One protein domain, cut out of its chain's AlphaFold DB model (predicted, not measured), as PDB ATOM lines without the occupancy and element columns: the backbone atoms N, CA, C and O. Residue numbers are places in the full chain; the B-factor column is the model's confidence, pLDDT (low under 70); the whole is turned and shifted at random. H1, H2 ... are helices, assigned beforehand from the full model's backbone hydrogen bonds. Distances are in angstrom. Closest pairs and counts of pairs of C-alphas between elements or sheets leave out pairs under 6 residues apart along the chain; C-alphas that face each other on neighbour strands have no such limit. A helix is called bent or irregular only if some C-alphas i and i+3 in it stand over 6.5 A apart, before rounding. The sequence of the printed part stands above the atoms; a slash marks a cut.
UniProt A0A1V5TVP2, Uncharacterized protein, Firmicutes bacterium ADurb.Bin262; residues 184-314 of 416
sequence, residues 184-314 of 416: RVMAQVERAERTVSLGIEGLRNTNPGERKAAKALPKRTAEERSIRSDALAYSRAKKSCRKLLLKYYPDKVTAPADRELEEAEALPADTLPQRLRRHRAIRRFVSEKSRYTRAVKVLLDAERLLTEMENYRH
ATOM      1  N   ARG A 184      15.593  12.087 -45.154       94.81
ATOM      2  CA  ARG A 184      15.215  11.109 -44.140       94.81
ATOM      3  C   ARG A 184      16.164   9.919 -44.079       94.81
ATOM      4  O   ARG A 184      16.577   9.551 -42.977       94.81
ATOM      5  N   VAL A 185      16.463   9.314 -45.223       96.19
ATOM      6  CA  VAL A 185      17.301   8.111 -45.302       96.19
ATOM      7  C   VAL A 185      18.764   8.474 -45.080       96.19
ATOM      8  O   VAL A 185      19.416   7.788 -44.303       96.19
ATOM      9  N   MET A 186      19.246   9.607 -45.601       96.81
ATOM     10  CA  MET A 186      20.592  10.115 -45.297       96.81
ATOM     11  C   MET A 186      20.816  10.255 -43.785       96.81
ATOM     12  O   MET A 186      21.810   9.773 -43.249       96.81
ATOM     13  N   ALA A 187      19.843  10.810 -43.054       96.56
ATOM     14  CA  ALA A 187      19.933  10.895 -41.597       96.56
ATOM     15  C   ALA A 187      19.909   9.512 -40.909       96.56
ATOM     16  O   ALA A 187      20.406   9.371 -39.789       96.56
ATOM     17  N   GLN A 188      19.278   8.495 -41.509       96.94
ATOM     18  CA  GLN A 188      19.323   7.114 -41.009       96.94
ATOM     19  C   GLN A 188      20.689   6.473 -41.266       96.94
ATOM     20  O   GLN A 188      21.232   5.881 -40.336       96.94
ATOM     21  N   VAL A 189      21.250   6.653 -42.465       97.94
ATOM     22  CA  VAL A 189      22.590   6.193 -42.856       97.94
ATOM     23  C   VAL A 189      23.649   6.796 -41.938       97.94
ATOM     24  O   VAL A 189      24.382   6.050 -41.306       97.94
ATOM     25  N   GLU A 190      23.638   8.112 -41.714       97.06
ATOM     26  CA  GLU A 190      24.581   8.784 -40.803       97.06
ATOM     27  C   GLU A 190      24.541   8.180 -39.382       97.06
ATOM     28  O   GLU A 190      25.559   8.001 -38.708       97.06
ATOM     29  N   ARG A 191      23.342   7.830 -38.888       95.44
ATOM     30  CA  ARG A 191      23.193   7.147 -37.591       95.44
ATOM     31  C   ARG A 191      23.702   5.707 -37.631       95.44
ATOM     32  O   ARG A 191      24.256   5.252 -36.625       95.44
ATOM     33  N   ALA A 192      23.477   5.006 -38.738       97.31
ATOM     34  CA  ALA A 192      23.927   3.639 -38.950       97.31
ATOM     35  C   ALA A 192      25.458   3.573 -38.995       97.31
ATOM     36  O   ALA A 192      26.038   2.843 -38.195       97.31
ATOM     37  N   GLU A 193      26.111   4.420 -39.792       97.69
ATOM     38  CA  GLU A 193      27.573   4.549 -39.875       97.69
ATOM     39  C   GLU A 193      28.200   4.792 -38.503       97.69
ATOM     40  O   GLU A 193      29.100   4.063 -38.089       97.69
ATOM     41  N   ARG A 194      27.665   5.754 -37.737       95.19
ATOM     42  CA  ARG A 194      28.114   6.024 -36.359       95.19
ATOM     43  C   ARG A 194      27.976   4.825 -35.431       95.19
ATOM     44  O   ARG A 194      28.669   4.736 -34.427       95.19
ATOM     45  N   THR A 195      27.015   3.951 -35.689       95.31
ATOM     46  CA  THR A 195      26.746   2.810 -34.812       95.31
ATOM     47  C   THR A 195      27.591   1.612 -35.187       95.31
ATOM     48  O   THR A 195      28.081   0.936 -34.290       95.31
ATOM     49  N   VAL A 196      27.813   1.398 -36.482       96.69
ATOM     50  CA  VAL A 196      28.759   0.403 -36.985       96.69
ATOM     51  C   VAL A 196      30.182   0.766 -36.568       96.69
ATOM     52  O   VAL A 196      30.887  -0.093 -36.047       96.69
ATOM     53  N   SER A 197      30.578   2.042 -36.659       96.38
ATOM     54  CA  SER A 197      31.920   2.484 -36.251       96.38
ATOM     55  C   SER A 197      32.193   2.316 -34.753       96.38
ATOM     56  O   SER A 197      33.302   1.963 -34.367       96.38
ATOM     57  N   LEU A 198      31.186   2.528 -33.900       93.75
ATOM     58  CA  LEU A 198      31.291   2.297 -32.454       93.75
ATOM     59  C   LEU A 198      31.069   0.826 -32.054       93.75
ATOM     60  O   LEU A 198      31.303   0.455 -30.900       93.75
ATOM     61  N   GLY A 199      30.539   0.008 -32.965       93.94
ATOM     62  CA  GLY A 199      30.193  -1.389 -32.742       93.94
ATOM     63  C   GLY A 199      29.325  -1.641 -31.501       93.94
ATOM     64  O   GLY A 199      28.482  -0.839 -31.078       93.94
ATOM     65  N   ILE A 200      29.543  -2.801 -30.881       91.94
ATOM     66  CA  ILE A 200      28.802  -3.252 -29.693       91.94
ATOM     67  C   ILE A 200      29.075  -2.343 -28.481       91.94
ATOM     68  O   ILE A 200      28.187  -2.131 -27.646       91.94
ATOM     69  N   GLU A 201      30.274  -1.766 -28.383       89.88
ATOM     70  CA  GLU A 201      30.640  -0.848 -27.299       89.88
ATOM     71  C   GLU A 201      29.800   0.431 -27.332       89.88
ATOM     72  O   GLU A 201      29.295   0.864 -26.293       89.88
ATOM     73  N   GLY A 202      29.530   0.974 -28.524       88.69
ATOM     74  CA  GLY A 202      28.616   2.106 -28.706       88.69
ATOM     75  C   GLY A 202      27.200   1.839 -28.196       88.69
ATOM     76  O   GLY A 202      26.534   2.739 -27.675       88.69
ATOM     77  N   LEU A 203      26.729   0.591 -28.291       91.06
ATOM     78  CA  LEU A 203      25.437   0.194 -27.731       91.06
ATOM     79  C   LEU A 203      25.489   0.100 -26.199       91.06
ATOM     80  O   LEU A 203      24.573   0.592 -25.529       91.06
ATOM     81  N   ARG A 204      26.561  -0.462 -25.622       89.81
ATOM     82  CA  ARG A 204      26.761  -0.504 -24.158       89.81
ATOM     83  C   ARG A 204      26.838   0.902 -23.552       89.81
ATOM     84  O   ARG A 204      26.210   1.165 -22.520       89.81
ATOM     85  N   ASN A 205      27.503   1.820 -24.247       86.88
ATOM     86  CA  ASN A 205      27.776   3.187 -23.805       86.88
ATOM     87  C   ASN A 205      26.757   4.215 -24.337       86.88
ATOM     88  O   ASN A 205      27.082   5.381 -24.540       86.88
ATOM     89  N   THR A 206      25.496   3.807 -24.546       82.06
ATOM     90  CA  THR A 206      24.441   4.713 -25.047       82.06
ATOM     91  C   THR A 206      24.244   5.923 -24.119       82.06
ATOM     92  O   THR A 206      23.886   5.760 -22.947       82.06
ATOM     93  N   ASN A 207      24.379   7.141 -24.661       79.12
ATOM     94  CA  ASN A 207      24.239   8.389 -23.908       79.12
ATOM     95  C   ASN A 207      22.748   8.763 -23.708       79.12
ATOM     96  O   ASN A 207      22.002   8.879 -24.688       79.12
ATOM     97  N   PRO A 208      22.278   9.029 -22.470       76.06
ATOM     98  CA  PRO A 208      20.926   9.541 -22.209       76.06
ATOM     99  C   PRO A 208      20.554  10.814 -22.996       76.06
ATOM    100  O   PRO A 208      19.372  11.041 -23.279       76.06
ATOM    101  N   GLY A 209      21.549  11.622 -23.376       86.50
ATOM    102  CA  GLY A 209      21.408  12.836 -24.179       86.50
ATOM    103  C   GLY A 209      20.889  12.604 -25.601       86.50
ATOM    104  O   GLY A 209      20.217  13.484 -26.137       86.50
ATOM    105  N   GLU A 210      21.073  11.414 -26.184       87.75
ATOM    106  CA  GLU A 210      20.621  11.102 -27.553       87.75
ATOM    107  C   GLU A 210      19.104  11.277 -27.713       87.75
ATOM    108  O   GLU A 210      18.620  11.841 -28.695       87.75
ATOM    109  N   ARG A 211      18.323  10.869 -26.705       92.19
ATOM    110  CA  ARG A 211      16.865  11.056 -26.723       92.19
ATOM    111  C   ARG A 211      16.482  12.534 -26.615       92.19
ATOM    112  O   ARG A 211      15.461  12.932 -27.175       92.19
ATOM    113  N   LYS A 212      17.252  13.339 -25.872       93.88
ATOM    114  CA  LYS A 212      17.026  14.788 -25.753       93.88
ATOM    115  C   LYS A 212      17.330  15.476 -27.085       93.88
ATOM    116  O   LYS A 212      16.491  16.244 -27.542       93.88
ATOM    117  N   ALA A 213      18.435  15.117 -27.740       92.75
ATOM    118  CA  ALA A 213      18.782  15.589 -29.081       92.75
ATOM    119  C   ALA A 213      17.705  15.213 -30.113       92.75
ATOM    120  O   ALA A 213      17.194  16.080 -30.815       92.75
ATOM    121  N   ALA A 214      17.233  13.960 -30.116       94.88
ATOM    122  CA  ALA A 214      16.128  13.539 -30.983       94.88
ATOM    123  C   ALA A 214      14.830  14.330 -30.715       94.88
ATOM    124  O   ALA A 214      14.091  14.661 -31.638       94.88
ATOM    125  N   LYS A 215      14.544  14.682 -29.453       95.44
ATOM    126  CA  LYS A 215      13.419  15.563 -29.089       95.44
ATOM    127  C   LYS A 215      13.637  17.037 -29.457       95.44
ATOM    128  O   LYS A 215      12.662  17.789 -29.397       95.44
ATOM    129  N   ALA A 216      14.846  17.460 -29.794       96.12
ATOM    130  CA  ALA A 216      15.143  18.824 -30.225       96.12
ATOM    131  C   ALA A 216      15.046  18.994 -31.752       96.12
ATOM    132  O   ALA A 216      14.952  20.123 -32.218       96.12
ATOM    133  N   LEU A 217      14.995  17.891 -32.515       95.69
ATOM    134  CA  LEU A 217      14.846  17.920 -33.973       95.69
ATOM    135  C   LEU A 217      13.604  18.712 -34.421       95.69
ATOM    136  O   LEU A 217      12.569  18.661 -33.735       95.69
ATOM    137  N   PRO A 218      13.676  19.394 -35.578       93.94
ATOM    138  CA  PRO A 218      12.553  20.148 -36.123       93.94
ATOM    139  C   PRO A 218      11.330  19.243 -36.372       93.94
ATOM    140  O   PRO A 218      11.422  18.014 -36.406       93.94
ATOM    141  N   LYS A 219      10.138  19.848 -36.434       92.81
ATOM    142  CA  LYS A 219       8.845  19.130 -36.508       92.81
ATOM    143  C   LYS A 219       7.765  19.879 -37.306       92.81
ATOM    144  O   LYS A 219       6.576  19.577 -37.160       92.81
ATOM    145  N   ARG A 220       8.157  20.888 -38.085       86.69
ATOM    146  CA  ARG A 220       7.258  21.784 -38.825       86.69
ATOM    147  C   ARG A 220       6.736  21.095 -40.083       86.69
ATOM    148  O   ARG A 220       5.524  21.084 -40.308       86.69
ATOM    149  N   THR A 221       7.600  20.425 -40.840       87.50
ATOM    150  CA  THR A 221       7.204  19.682 -42.051       87.50
ATOM    151  C   THR A 221       6.864  18.217 -41.749       87.50
ATOM    152  O   THR A 221       7.157  17.691 -40.672       87.50
ATOM    153  N   ALA A 222       6.186  17.540 -42.683       87.75
ATOM    154  CA  ALA A 222       5.890  16.110 -42.548       87.75
ATOM    155  C   ALA A 222       7.168  15.259 -42.528       87.75
ATOM    156  O   ALA A 222       7.269  14.332 -41.728       87.75
ATOM    157  N   GLU A 223       8.147  15.613 -43.358       88.62
ATOM    158  CA  GLU A 223       9.438  14.934 -43.426       88.62
ATOM    159  C   GLU A 223      10.250  15.117 -42.140       88.62
ATOM    160  O   GLU A 223      10.700  14.133 -41.558       88.62
ATOM    161  N   GLU A 224      10.327  16.342 -41.610       93.00
ATOM    162  CA  GLU A 224      10.970  16.620 -40.321       93.00
ATOM    163  C   GLU A 224      10.349  15.797 -39.184       93.00
ATOM    164  O   GLU A 224      11.057  15.224 -38.352       93.00
ATOM    165  N   ARG A 225       9.013  15.680 -39.163       93.75
ATOM    166  CA  ARG A 225       8.313  14.827 -38.190       93.75
ATOM    167  C   ARG A 225       8.696  13.356 -38.339       93.75
ATOM    168  O   ARG A 225       8.882  12.699 -37.314       93.75
ATOM    169  N   SER A 226       8.833  12.848 -39.564       94.06
ATOM    170  CA  SER A 226       9.288  11.475 -39.811       94.06
ATOM    171  C   SER A 226      10.734  11.265 -39.354       94.06
ATOM    172  O   SER A 226      10.990  10.321 -38.612       94.06
ATOM    173  N   ILE A 227      11.657  12.181 -39.674       96.00
ATOM    174  CA  ILE A 227      13.062  12.133 -39.219       96.00
ATOM    175  C   ILE A 227      13.139  12.120 -37.691       96.00
ATOM    176  O   ILE A 227      13.824  11.291 -37.089       96.00
ATOM    177  N   ARG A 228      12.394  13.021 -37.048       97.19
ATOM    178  CA  ARG A 228      12.291  13.091 -35.591       97.19
ATOM    179  C   ARG A 228      11.726  11.800 -35.002       97.19
ATOM    180  O   ARG A 228      12.224  11.326 -33.979       97.19
ATOM    181  N   SER A 229      10.679  11.244 -35.609       96.88
ATOM    182  CA  SER A 229      10.071   9.984 -35.178       96.88
ATOM    183  C   SER A 229      11.073   8.831 -35.254       96.88
ATOM    184  O   SER A 229      11.243   8.114 -34.265       96.88
ATOM    185  N   ASP A 230      11.796   8.709 -36.368       96.31
ATOM    186  CA  ASP A 230      12.821   7.684 -36.569       96.31
ATOM    187  C   ASP A 230      13.948   7.821 -35.540       96.31
ATOM    188  O   ASP A 230      14.294   6.849 -34.874       96.31
ATOM    189  N   ALA A 231      14.467   9.033 -35.319       96.56
ATOM    190  CA  ALA A 231      15.502   9.288 -34.315       96.56
ATOM    191  C   ALA A 231      15.032   8.941 -32.887       96.56
ATOM    192  O   ALA A 231      15.785   8.398 -32.072       96.56
ATOM    193  N   LEU A 232      13.762   9.208 -32.563       96.38
ATOM    194  CA  LEU A 232      13.176   8.823 -31.280       96.38
ATOM    195  C   LEU A 232      13.030   7.305 -31.149       96.38
ATOM    196  O   LEU A 232      13.366   6.770 -30.089       96.38
ATOM    197  N   ALA A 233      12.543   6.617 -32.182       96.31
ATOM    198  CA  ALA A 233      12.446   5.159 -32.208       96.31
ATOM    199  C   ALA A 233      13.832   4.517 -32.059       96.31
ATOM    200  O   ALA A 233      14.023   3.658 -31.196       96.31
ATOM    201  N   TYR A 234      14.814   5.037 -32.792       95.25
ATOM    202  CA  TYR A 234      16.215   4.641 -32.734       95.25
ATOM    203  C   TYR A 234      16.799   4.769 -31.320       95.25
ATOM    204  O   TYR A 234      17.286   3.794 -30.749       95.25
ATOM    205  N   SER A 235      16.649   5.939 -30.684       94.38
ATOM    206  CA  SER A 235      17.139   6.168 -29.313       94.38
ATOM    207  C   SER A 235      16.500   5.223 -28.280       94.38
ATOM    208  O   SER A 235      17.154   4.782 -27.330       94.38
ATOM    209  N   ARG A 236      15.217   4.868 -28.457       94.56
ATOM    210  CA  ARG A 236      14.520   3.893 -27.600       94.56
ATOM    211  C   ARG A 236      15.069   2.486 -27.822       94.56
ATOM    212  O   ARG A 236      15.319   1.789 -26.841       94.56
ATOM    213  N   ALA A 237      15.282   2.097 -29.078       94.75
ATOM    214  CA  ALA A 237      15.844   0.802 -29.436       94.75
ATOM    215  C   ALA A 237      17.268   0.631 -28.880       94.75
ATOM    216  O   ALA A 237      17.532  -0.383 -28.234       94.75
ATOM    217  N   LYS A 238      18.139   1.648 -29.000       94.50
ATOM    218  CA  LYS A 238      19.484   1.639 -28.393       94.50
ATOM    219  C   LYS A 238      19.434   1.451 -26.880       94.50
ATOM    220  O   LYS A 238      20.124   0.590 -26.340       94.50
ATOM    221  N   LYS A 239      18.554   2.183 -26.183       94.06
ATOM    222  CA  LYS A 239      18.366   2.019 -24.731       94.06
ATOM    223  C   LYS A 239      17.934   0.595 -24.360       94.06
ATOM    224  O   LYS A 239      18.388   0.073 -23.342       94.06
ATOM    225  N   SER A 240      17.051  -0.017 -25.146       94.25
ATOM    226  CA  SER A 240      16.628  -1.407 -24.938       94.25
ATOM    227  C   SER A 240      17.775  -2.393 -25.170       94.25
ATOM    228  O   SER A 240      17.995  -3.254 -24.322       94.25
ATOM    229  N   CYS A 241      18.547  -2.218 -26.245       95.19
ATOM    230  CA  CYS A 241      19.744  -3.011 -26.543       95.19
ATOM    231  C   CYS A 241      20.756  -2.940 -25.395       95.19
ATOM    232  O   CYS A 241      21.135  -3.973 -24.850       95.19
ATOM    233  N   ARG A 242      21.080  -1.729 -24.917       94.56
ATOM    234  CA  ARG A 242      21.957  -1.514 -23.755       94.56
ATOM    235  C   ARG A 242      21.528  -2.331 -22.538       94.56
ATOM    236  O   ARG A 242      22.352  -2.983 -21.909       94.56
ATOM    237  N   LYS A 243      20.237  -2.299 -22.188       94.31
ATOM    238  CA  LYS A 243      19.714  -3.067 -21.044       94.31
ATOM    239  C   LYS A 243      19.908  -4.572 -21.222       94.31
ATOM    240  O   LYS A 243      20.227  -5.253 -20.255       94.31
ATOM    241  N   LEU A 244      19.684  -5.089 -22.428       95.00
ATOM    242  CA  LEU A 244      19.836  -6.513 -22.727       95.00
ATOM    243  C   LEU A 244      21.304  -6.940 -22.717       95.00
ATOM    244  O   LEU A 244      21.604  -7.992 -22.162       95.00
ATOM    245  N   LEU A 245      22.198  -6.109 -23.256       94.62
ATOM    246  CA  LEU A 245      23.644  -6.327 -23.210       94.62
ATOM    247  C   LEU A 245      24.129  -6.414 -21.763       94.62
ATOM    248  O   LEU A 245      24.707  -7.421 -21.383       94.62
ATOM    249  N   LEU A 246      23.784  -5.435 -20.921       93.19
ATOM    250  CA  LEU A 246      24.161  -5.450 -19.502       93.19
ATOM    251  C   LEU A 246      23.576  -6.643 -18.729       93.19
ATOM    252  O   LEU A 246      24.169  -7.080 -17.751       93.19
ATOM    253  N   LYS A 247      22.413  -7.159 -19.143       94.62
ATOM    254  CA  LYS A 247      21.744  -8.277 -18.466       94.62
ATOM    255  C   LYS A 247      22.305  -9.643 -18.862       94.62
ATOM    256  O   LYS A 247      22.463 -10.497 -18.000       94.62
ATOM    257  N   TYR A 248      22.479  -9.887 -20.160       92.81
ATOM    258  CA  TYR A 248      22.794 -11.221 -20.687       92.81
ATOM    259  C   TYR A 248      24.253 -11.382 -21.099       92.81
ATOM    260  O   TYR A 248      24.714 -12.511 -21.209       92.81
ATOM    261  N   TYR A 249      24.966 -10.279 -21.309       92.31
ATOM    262  CA  TYR A 249      26.344 -10.270 -21.780       92.31
ATOM    263  C   TYR A 249      27.159  -9.260 -20.958       92.31
ATOM    264  O   TYR A 249      27.579  -8.247 -21.506       92.31
ATOM    265  N   PRO A 250      27.359  -9.444 -19.643       86.31
ATOM    266  CA  PRO A 250      28.121  -8.489 -18.834       86.31
ATOM    267  C   PRO A 250      29.555  -8.323 -19.352       86.31
ATOM    268  O   PRO A 250      29.960  -7.189 -19.596       86.31
ATOM    269  N   ASP A 251      30.237  -9.429 -19.665       85.75
ATOM    270  CA  ASP A 251      31.645  -9.434 -20.075       85.75
ATOM    271  C   ASP A 251      31.789  -9.335 -21.601       85.75
ATOM    272  O   ASP A 251      31.909  -8.246 -22.170       85.75
ATOM    273  N   LYS A 252      31.692 -10.472 -22.300       84.38
ATOM    274  CA  LYS A 252      31.869 -10.565 -23.751       84.38
ATOM    275  C   LYS A 252      30.548 -10.855 -24.453       84.38
ATOM    276  O   LYS A 252      29.740 -11.662 -24.001       84.38
ATOM    277  N   VAL A 253      30.346 -10.186 -25.583       85.75
ATOM    278  CA  VAL A 253      29.250 -10.471 -26.508       85.75
ATOM    279  C   VAL A 253      29.831 -11.324 -27.623       85.75
ATOM    280  O   VAL A 253      30.661 -10.846 -28.392       85.75
ATOM    281  N   THR A 254      29.410 -12.582 -27.690       85.00
ATOM    282  CA  THR A 254      29.792 -13.506 -28.761       85.00
ATOM    283  C   THR A 254      28.530 -13.880 -29.526       85.00
ATOM    284  O   THR A 254      27.499 -14.170 -28.916       85.00
ATOM    285  N   ALA A 255      28.592 -13.820 -30.856       86.75
ATOM    286  CA  ALA A 255      27.510 -14.298 -31.703       86.75
ATOM    287  C   ALA A 255      27.422 -15.831 -31.595       86.75
ATOM    288  O   ALA A 255      28.461 -16.483 -31.716       86.75
ATOM    289  N   PRO A 256      26.228 -16.412 -31.383       89.00
ATOM    290  CA  PRO A 256      26.054 -17.862 -31.429       89.00
ATOM    291  C   PRO A 256      26.436 -18.387 -32.812       89.00
ATOM    292  O   PRO A 256      25.952 -17.858 -33.817       89.00
ATOM    293  N   ALA A 257      27.307 -19.392 -32.866       89.19
ATOM    294  CA  ALA A 257      27.786 -19.947 -34.125       89.19
ATOM    295  C   ALA A 257      26.745 -20.900 -34.721       89.19
ATOM    296  O   ALA A 257      26.232 -21.768 -34.020       89.19
ATOM    297  N   ASP A 258      26.467 -20.801 -36.023       88.00
ATOM    298  CA  ASP A 258      25.471 -21.675 -36.662       88.00
ATOM    299  C   ASP A 258      25.869 -23.168 -36.611       88.00
ATOM    300  O   ASP A 258      24.994 -24.028 -36.539       88.00
ATOM    301  N   ARG A 259      27.169 -23.479 -36.482       90.50
ATOM    302  CA  ARG A 259      27.671 -24.843 -36.217       90.50
ATOM    303  C   ARG A 259      27.072 -25.478 -34.961       90.50
ATOM    304  O   ARG A 259      26.810 -26.671 -34.951       90.50
ATOM    305  N   GLU A 260      26.799 -24.697 -33.915       88.62
ATOM    306  CA  GLU A 260      26.189 -25.221 -32.684       88.62
ATOM    307  C   GLU A 260      24.757 -25.723 -32.926       88.62
ATOM    308  O   GLU A 260      24.294 -26.648 -32.253       88.62
ATOM    309  N   LEU A 261      24.043 -25.121 -33.885       91.50
ATOM    310  CA  LEU A 261      22.729 -25.597 -34.303       91.50
ATOM    311  C   LEU A 261      22.853 -26.881 -35.121       91.50
ATOM    312  O   LEU A 261      22.118 -27.823 -34.843       91.50
ATOM    313  N   GLU A 262      23.788 -26.935 -36.070       92.44
ATOM    314  CA  GLU A 262      24.054 -28.133 -36.879       92.44
ATOM    315  C   GLU A 262      24.422 -29.330 -35.990       92.44
ATOM    316  O   GLU A 262      23.839 -30.406 -36.115       92.44
ATOM    317  N   GLU A 263      25.316 -29.129 -35.020       92.62
ATOM    318  CA  GLU A 263      25.682 -30.135 -34.020       92.62
ATOM    319  C   GLU A 263      24.477 -30.564 -33.176       92.62
ATOM    320  O   GLU A 263      24.282 -31.753 -32.911       92.62
ATOM    321  N   ALA A 264      23.637 -29.608 -32.764       91.12
ATOM    322  CA  ALA A 264      22.422 -29.909 -32.021       91.12
ATOM    323  C   ALA A 264      21.419 -30.709 -32.863       91.12
ATOM    324  O   ALA A 264      20.785 -31.614 -32.327       91.12
ATOM    325  N   GLU A 265      21.263 -30.404 -34.150       92.06
ATOM    326  CA  GLU A 265      20.365 -31.102 -35.076       92.06
ATOM    327  C   GLU A 265      20.872 -32.502 -35.442       92.06
ATOM    328  O   GLU A 265      20.058 -33.427 -35.542       92.06
ATOM    329  N   ALA A 266      22.193 -32.672 -35.538       94.00
ATOM    330  CA  ALA A 266      22.870 -33.938 -35.806       94.00
ATOM    331  C   ALA A 266      22.819 -34.937 -34.634       94.00
ATOM    332  O   ALA A 266      23.161 -36.109 -34.806       94.00
ATOM    333  N   LEU A 267      22.386 -34.512 -33.438       92.38
ATOM    334  CA  LEU A 267      22.211 -35.419 -32.304       92.38
ATOM    335  C   LEU A 267      21.237 -36.559 -32.652       92.38
ATOM    336  O   LEU A 267      20.179 -36.307 -33.243       92.38
ATOM    337  N   PRO A 268      21.527 -37.800 -32.206       91.00
ATOM    338  CA  PRO A 268      20.646 -38.934 -32.444       91.00
ATOM    339  C   PRO A 268      19.253 -38.656 -31.873       91.00
ATOM    340  O   PRO A 268      19.086 -37.902 -30.907       91.00
ATOM    341  N   ALA A 269      18.240 -39.263 -32.481       90.06
ATOM    342  CA  ALA A 269      16.837 -39.030 -32.147       90.06
ATOM    343  C   ALA A 269      16.002 -40.319 -32.122       90.06
ATOM    344  O   ALA A 269      14.772 -40.246 -32.109       90.06
ATOM    345  N   ASP A 270      16.664 -41.474 -32.072       92.81
ATOM    346  CA  ASP A 270      16.025 -42.788 -32.196       92.81
ATOM    347  C   ASP A 270      15.272 -43.171 -30.918       92.81
ATOM    348  O   ASP A 270      14.209 -43.785 -30.956       92.81
ATOM    349  N   THR A 271      15.780 -42.738 -29.761       95.69
ATOM    350  CA  THR A 271      15.159 -42.990 -28.453       95.69
ATOM    351  C   THR A 271      14.558 -41.719 -27.842       95.69
ATOM    352  O   THR A 271      14.997 -40.595 -28.100       95.69
ATOM    353  N   LEU A 272      13.557 -41.870 -26.963       93.50
ATOM    354  CA  LEU A 272      12.953 -40.736 -26.245       93.50
ATOM    355  C   LEU A 272      13.984 -39.871 -25.482       93.50
ATOM    356  O   LEU A 272      13.921 -38.644 -25.616       93.50
ATOM    357  N   PRO A 273      14.963 -40.434 -24.740       94.38
ATOM    358  CA  PRO A 273      15.991 -39.631 -24.074       94.38
ATOM    359  C   PRO A 273      16.854 -38.828 -25.054       94.38
ATOM    360  O   PRO A 273      17.166 -37.665 -24.793       94.38
ATOM    361  N   GLN A 274      17.210 -39.419 -26.195       93.38
ATOM    362  CA  GLN A 274      17.979 -38.766 -27.253       93.38
ATOM    363  C   GLN A 274      17.196 -37.598 -27.882       93.38
ATOM    364  O   GLN A 274      17.703 -36.476 -27.936       93.38
ATOM    365  N   ARG A 275      15.906 -37.794 -28.199       93.19
ATOM    366  CA  ARG A 275      15.010 -36.717 -28.669       93.19
ATOM    367  C   ARG A 275      14.917 -35.556 -27.683       93.19
ATOM    368  O   ARG A 275      14.938 -34.395 -28.090       93.19
ATOM    369  N   LEU A 276      14.825 -35.847 -26.384       94.69
ATOM    370  CA  LEU A 276      14.771 -34.820 -25.341       94.69
ATOM    371  C   LEU A 276      16.085 -34.037 -25.227       94.69
ATOM    372  O   LEU A 276      16.038 -32.821 -25.020       94.69
ATOM    373  N   ARG A 277      17.240 -34.703 -25.378       93.00
ATOM    374  CA  ARG A 277      18.561 -34.049 -25.423       93.00
ATOM    375  C   ARG A 277      18.669 -33.127 -26.633       93.00
ATOM    376  O   ARG A 277      18.929 -31.941 -26.436       93.00
ATOM    377  N   ARG A 278      18.351 -33.630 -27.831       93.62
ATOM    378  CA  ARG A 278      18.298 -32.847 -29.074       93.62
ATOM    379  C   ARG A 278      17.410 -31.614 -28.932       93.62
ATOM    380  O   ARG A 278      17.853 -30.484 -29.102       93.62
ATOM    381  N   HIS A 279      16.166 -31.809 -28.501       94.38
ATOM    382  CA  HIS A 279      15.216 -30.714 -28.300       94.38
ATOM    383  C   HIS A 279      15.683 -29.699 -27.242       94.38
ATOM    384  O   HIS A 279      15.390 -28.508 -27.342       94.38
ATOM    385  N   ARG A 280      16.398 -30.131 -26.195       95.88
ATOM    386  CA  ARG A 280      16.971 -29.219 -25.195       95.88
ATOM    387  C   ARG A 280      18.133 -28.408 -25.775       95.88
ATOM    388  O   ARG A 280      18.196 -27.219 -25.477       95.88
ATOM    389  N   ALA A 281      19.002 -29.021 -26.580       94.06
ATOM    390  CA  ALA A 281      20.112 -28.345 -27.254       94.06
ATOM    391  C   ALA A 281      19.596 -27.272 -28.227       94.06
ATOM    392  O   ALA A 281      19.904 -26.096 -28.050       94.06
ATOM    393  N   ILE A 282      18.678 -27.642 -29.127       94.06
ATOM    394  CA  ILE A 282      18.051 -26.707 -30.074       94.06
ATOM    395  C   ILE A 282      17.358 -25.555 -29.330       94.06
ATOM    396  O   ILE A 282      17.572 -24.386 -29.642       94.06
ATOM    397  N   ARG A 283      16.568 -25.844 -28.281       95.75
ATOM    398  CA  ARG A 283      15.905 -24.786 -27.493       95.75
ATOM    399  C   ARG A 283      16.887 -23.827 -26.824       95.75
ATOM    400  O   ARG A 283      16.579 -22.637 -26.720       95.75
ATOM    401  N   ARG A 284      18.028 -24.323 -26.332       92.62
ATOM    402  CA  ARG A 284      19.079 -23.483 -25.739       92.62
ATOM    403  C   ARG A 284      19.662 -22.548 -26.792       92.62
ATOM    404  O   ARG A 284      19.601 -21.339 -26.578       92.62
ATOM    405  N   PHE A 285      20.081 -23.089 -27.933       93.94
ATOM    406  CA  PHE A 285      20.611 -22.308 -29.050       93.94
ATOM    407  C   PHE A 285      19.621 -21.234 -29.520       93.94
ATOM    408  O   PHE A 285      19.944 -20.048 -29.552       93.94
ATOM    409  N   VAL A 286      18.365 -21.608 -29.789       93.75
ATOM    410  CA  VAL A 286      17.314 -20.663 -30.214       93.75
ATOM    411  C   VAL A 286      17.108 -19.551 -29.179       93.75
ATOM    412  O   VAL A 286      16.956 -18.378 -29.535       93.75
ATOM    413  N   SER A 287      17.134 -19.891 -27.887       93.44
ATOM    414  CA  SER A 287      17.009 -18.909 -26.805       93.44
ATOM    415  C   SER A 287      18.196 -17.946 -26.762       93.44
ATOM    416  O   SER A 287      18.005 -16.753 -26.520       93.44
ATOM    417  N   GLU A 288      19.407 -18.442 -26.994       92.56
ATOM    418  CA  GLU A 288      20.635 -17.653 -27.005       92.56
ATOM    419  C   GLU A 288      20.720 -16.742 -28.232       92.56
ATOM    420  O   GLU A 288      20.869 -15.528 -28.074       92.56
ATOM    421  N   LYS A 289      20.460 -17.273 -29.433       94.06
ATOM    422  CA  LYS A 289      20.331 -16.498 -30.678       94.06
ATOM    423  C   LYS A 289      19.269 -15.410 -30.548       94.06
ATOM    424  O   LYS A 289      19.506 -14.263 -30.922       94.06
ATOM    425  N   SER A 290      18.124 -15.706 -29.929       94.75
ATOM    426  CA  SER A 290      17.092 -14.703 -29.625       94.75
ATOM    427  C   SER A 290      17.558 -13.608 -28.652       94.75
ATOM    428  O   SER A 290      17.146 -12.452 -28.779       94.75
ATOM    429  N   ARG A 291      18.372 -13.934 -27.639       94.69
ATOM    430  CA  ARG A 291      18.927 -12.928 -26.711       94.69
ATOM    431  C   ARG A 291      19.949 -12.052 -27.421       94.69
ATOM    432  O   ARG A 291      19.837 -10.833 -27.320       94.69
ATOM    433  N   TYR A 292      20.861 -12.667 -28.169       95.12
ATOM    434  CA  TYR A 292      21.903 -11.993 -28.934       95.12
ATOM    435  C   TYR A 292      21.292 -11.012 -29.934       95.12
ATOM    436  O   TYR A 292      21.471  -9.804 -29.808       95.12
ATOM    437  N   THR A 293      20.463 -11.512 -30.854       95.12
ATOM    438  CA  THR A 293      19.825 -10.703 -31.908       95.12
ATOM    439  C   THR A 293      19.040  -9.520 -31.354       95.12
ATOM    440  O   THR A 293      19.103  -8.429 -31.911       95.12
ATOM    441  N   ARG A 294      18.334  -9.680 -30.225       95.62
ATOM    442  CA  ARG A 294      17.638  -8.561 -29.570       95.62
ATOM    443  C   ARG A 294      18.591  -7.579 -28.889       95.62
ATOM    444  O   ARG A 294      18.289  -6.389 -28.855       95.62
ATOM    445  N   ALA A 295      19.699  -8.060 -28.330       95.56
ATOM    446  CA  ALA A 295      20.690  -7.236 -27.645       95.56
ATOM    447  C   ALA A 295      21.515  -6.377 -28.614       95.56
ATOM    448  O   ALA A 295      21.869  -5.257 -28.256       95.56
ATOM    449  N   VAL A 296      21.763  -6.861 -29.833       95.94
ATOM    450  CA  VAL A 296      22.515  -6.135 -30.874       95.94
ATOM    451  C   VAL A 296      21.649  -5.668 -32.049       95.94
ATOM    452  O   VAL A 296      22.182  -5.221 -33.057       95.94
ATOM    453  N   LYS A 297      20.312  -5.719 -31.930       95.88
ATOM    454  CA  LYS A 297      19.365  -5.442 -33.031       95.88
ATOM    455  C   LYS A 297      19.698  -4.168 -33.804       95.88
ATOM    456  O   LYS A 297      19.668  -4.168 -35.023       95.88
ATOM    457  N   VAL A 298      20.001  -3.090 -33.085       96.50
ATOM    458  CA  VAL A 298      20.281  -1.784 -33.696       96.50
ATOM    459  C   VAL A 298      21.546  -1.805 -34.558       96.50
ATOM    460  O   VAL A 298      21.564  -1.149 -35.590       96.50
ATOM    461  N   LEU A 299      22.574  -2.556 -34.154       96.44
ATOM    462  CA  LEU A 299      23.794  -2.721 -34.941       96.44
ATOM    463  C   LEU A 299      23.516  -3.558 -36.195       96.44
ATOM    464  O   LEU A 299      23.844  -3.119 -37.286       96.44
ATOM    465  N   LEU A 300      22.809  -4.685 -36.053       96.31
ATOM    466  CA  LEU A 300      22.436  -5.531 -37.197       96.31
ATOM    467  C   LEU A 300      21.555  -4.785 -38.211       96.31
ATOM    468  O   LEU A 300      21.725  -4.934 -39.415       96.31
ATOM    469  N   ASP A 301      20.600  -3.980 -37.739       97.38
ATOM    470  CA  ASP A 301      19.769  -3.153 -38.619       97.38
ATOM    471  C   ASP A 301      20.595  -2.052 -39.310       97.38
ATOM    472  O   ASP A 301      20.321  -1.722 -40.461       97.38
ATOM    473  N   ALA A 302      21.595  -1.489 -38.622       98.00
ATOM    474  CA  ALA A 302      22.506  -0.501 -39.191       98.00
ATOM    475  C   ALA A 302      23.390  -1.115 -40.286       98.00
ATOM    476  O   ALA A 302      23.456  -0.559 -41.375       98.00
ATOM    477  N   GLU A 303      24.000  -2.274 -40.028       97.25
ATOM    478  CA  GLU A 303      24.791  -3.019 -41.016       97.25
ATOM    479  C   GLU A 303      23.958  -3.334 -42.261       97.25
ATOM    480  O   GLU A 303      24.371  -3.000 -43.366       97.25
ATOM    481  N   ARG A 304      22.738  -3.863 -42.087       97.19
ATOM    482  CA  ARG A 304      21.820  -4.137 -43.205       97.19
ATOM    483  C   ARG A 304      21.505  -2.897 -44.035       97.19
ATOM    484  O   ARG A 304      21.487  -2.996 -45.253       97.19
ATOM    485  N   LEU A 305      21.261  -1.749 -43.396       96.75
ATOM    486  CA  LEU A 305      20.981  -0.502 -44.112       96.75
ATOM    487  C   LEU A 305      22.190  -0.037 -44.938       96.75
ATOM    488  O   LEU A 305      22.010   0.458 -46.047       96.75
ATOM    489  N   LEU A 306      23.408  -0.189 -44.410       97.69
ATOM    490  CA  LEU A 306      24.630   0.167 -45.137       97.69
ATOM    491  C   LEU A 306      24.906  -0.801 -46.290       97.69
ATOM    492  O   LEU A 306      25.263  -0.352 -47.374       97.69
ATOM    493  N   THR A 307      24.679  -2.103 -46.096       96.88
ATOM    494  CA  THR A 307      24.742  -3.091 -47.183       96.88
ATOM    495  C   THR A 307      23.707  -2.791 -48.262       96.88
ATOM    496  O   THR A 307      24.035  -2.785 -49.442       96.88
ATOM    497  N   GLU A 308      22.467  -2.480 -47.879       96.00
ATOM    498  CA  GLU A 308      21.421  -2.081 -48.823       96.00
ATOM    499  C   GLU A 308      21.828  -0.820 -49.598       96.00
ATOM    500  O   GLU A 308      21.640  -0.761 -50.808       96.00
ATOM    501  N   MET A 309      22.424   0.173 -48.931       96.44
ATOM    502  CA  MET A 309      22.932   1.376 -49.592       96.44
ATOM    503  C   MET A 309      24.018   1.051 -50.617       96.44
ATOM    504  O   MET A 309      23.955   1.555 -51.735       96.44
ATOM    505  N   GLU A 310      24.985   0.212 -50.250       96.25
ATOM    506  CA  GLU A 310      26.071  -0.183 -51.147       96.25
ATOM    507  C   GLU A 310      25.534  -0.958 -52.356       96.25
ATOM    508  O   GLU A 310      25.846  -0.604 -53.489       96.25
ATOM    509  N   ASN A 311      24.606  -1.900 -52.148       95.69
ATOM    510  CA  ASN A 311      23.956  -2.640 -53.231       95.69
ATOM    511  C   ASN A 311      23.337  -1.705 -54.285       95.69
ATOM    512  O   ASN A 311      23.485  -1.936 -55.484       95.69
ATOM    513  N   TYR A 312      22.691  -0.617 -53.854       95.81
ATOM    514  CA  TYR A 312      22.078   0.361 -54.764       95.81
ATOM    515  C   TYR A 312      23.102   1.171 -55.571       95.81
ATOM    516  O   TYR A 312      22.763   1.685 -56.640       95.81
ATOM    517  N   ARG A 313      24.352   1.290 -55.102       95.50
ATOM    518  CA  ARG A 313      25.426   1.993 -55.826       95.50
ATOM    519  C   ARG A 313      25.929   1.207 -57.035       95.50
ATOM    520  O   ARG A 313      26.440   1.819 -57.967       95.50
ATOM    521  N   HIS A 314      25.709  -0.106 -57.069       94.81
ATOM    522  CA  HIS A 314      26.152  -0.983 -58.155       94.81
ATOM    523  C   HIS A 314      25.212  -1.007 -59.373       94.81
ATOM    524  O   HIS A 314      25.320  -1.888 -60.221       94.81
TER     525      HIS A 314
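Overview. This is residues 184 to 314 of the 416 residues of an uncharacterized protein of Firmicutes bacterium ADurb.Bin262 (UniProt A0A1V5TVP2). A body of helices stands at one end and a helical hairpin reaches away from it as an arm: H1 and H2 pack on the long H3, H6 points off from near the place where H3 and H5 meet, and H5 with the short H4 makes the arm. H3 and H5 meet near the last residues of each, as a wide V, and the arm makes much of the length. The printed part has 131 residues with six named helices, H1 to H6 in order along the chain, and no named strand; its class is all helix. It is loose, with a radius of gyration of the C-alphas of 19.3 A, and elongated, spanning 66 by 38 by 25 A.

Arrangement. H1, residues 184 to 204, touches H3, residues 222 to 248, at a shallow tilt of 14 degrees, the same way; the closest C-alphas, of Arg 204 and Arg 242, are 4.9 A apart. H1 is irregular, with C-alphas 197 and 200 9.3 A apart, and has a kink of 95 degrees near residue 198. H2, residues 209 to 216, forms a helical hairpin with H3 at a shallow tilt of 17 degrees, the closest C-alphas being those of Ala 214 and Ala 231, 5.4 A apart. H1 and H2 are apart. H3 is the hub, touching four other helices. H4, residues 258 to 265, and H5, residues 272 to 295, form a second helical hairpin at 23 degrees, a shallow tilt, with the C-alphas of Ala 264 and Ala 281 closest at 5.5 A. H5 touches H3 with residues 291 to 295 alone, at a steep tilt of 48 degrees; the C-alphas of Cys 241 and Ala 295 are closest, 4.5 A apart. H6, residues 297 to 313, touches H1 with residues 299 to 306 alone, at a steep tilt of 44 degrees, opposite ways; the C-alphas of Ala 192 and Ala 302 are closest at 4.4 A. Every O i to N i+4 pair is within hydrogen-bond range in H2, H3, H4, H5 and H6, and 14 of 17 are in H1.

Along the chain. H1 begins at C-alpha 184, (15.215, 11.109, -44.140), and measures 25.8 A from first to last C-alpha. H2 follows, then H3, 38.9 A long, which ends at C-alpha 248, (22.794, -11.221, -20.687). After H4 comes H5, 34.4 A long. H6, 24.7 A, ends at C-alpha 313, (25.426, 1.993, -55.826).

Size, cuts and confidence. The two C-alphas farthest apart, those of Arg 220 and Thr 271, are 66.1 A apart. The printed part has no cut and no long link. The mean pLDDT of the printed part is 93.3, and no printed residue is under 70.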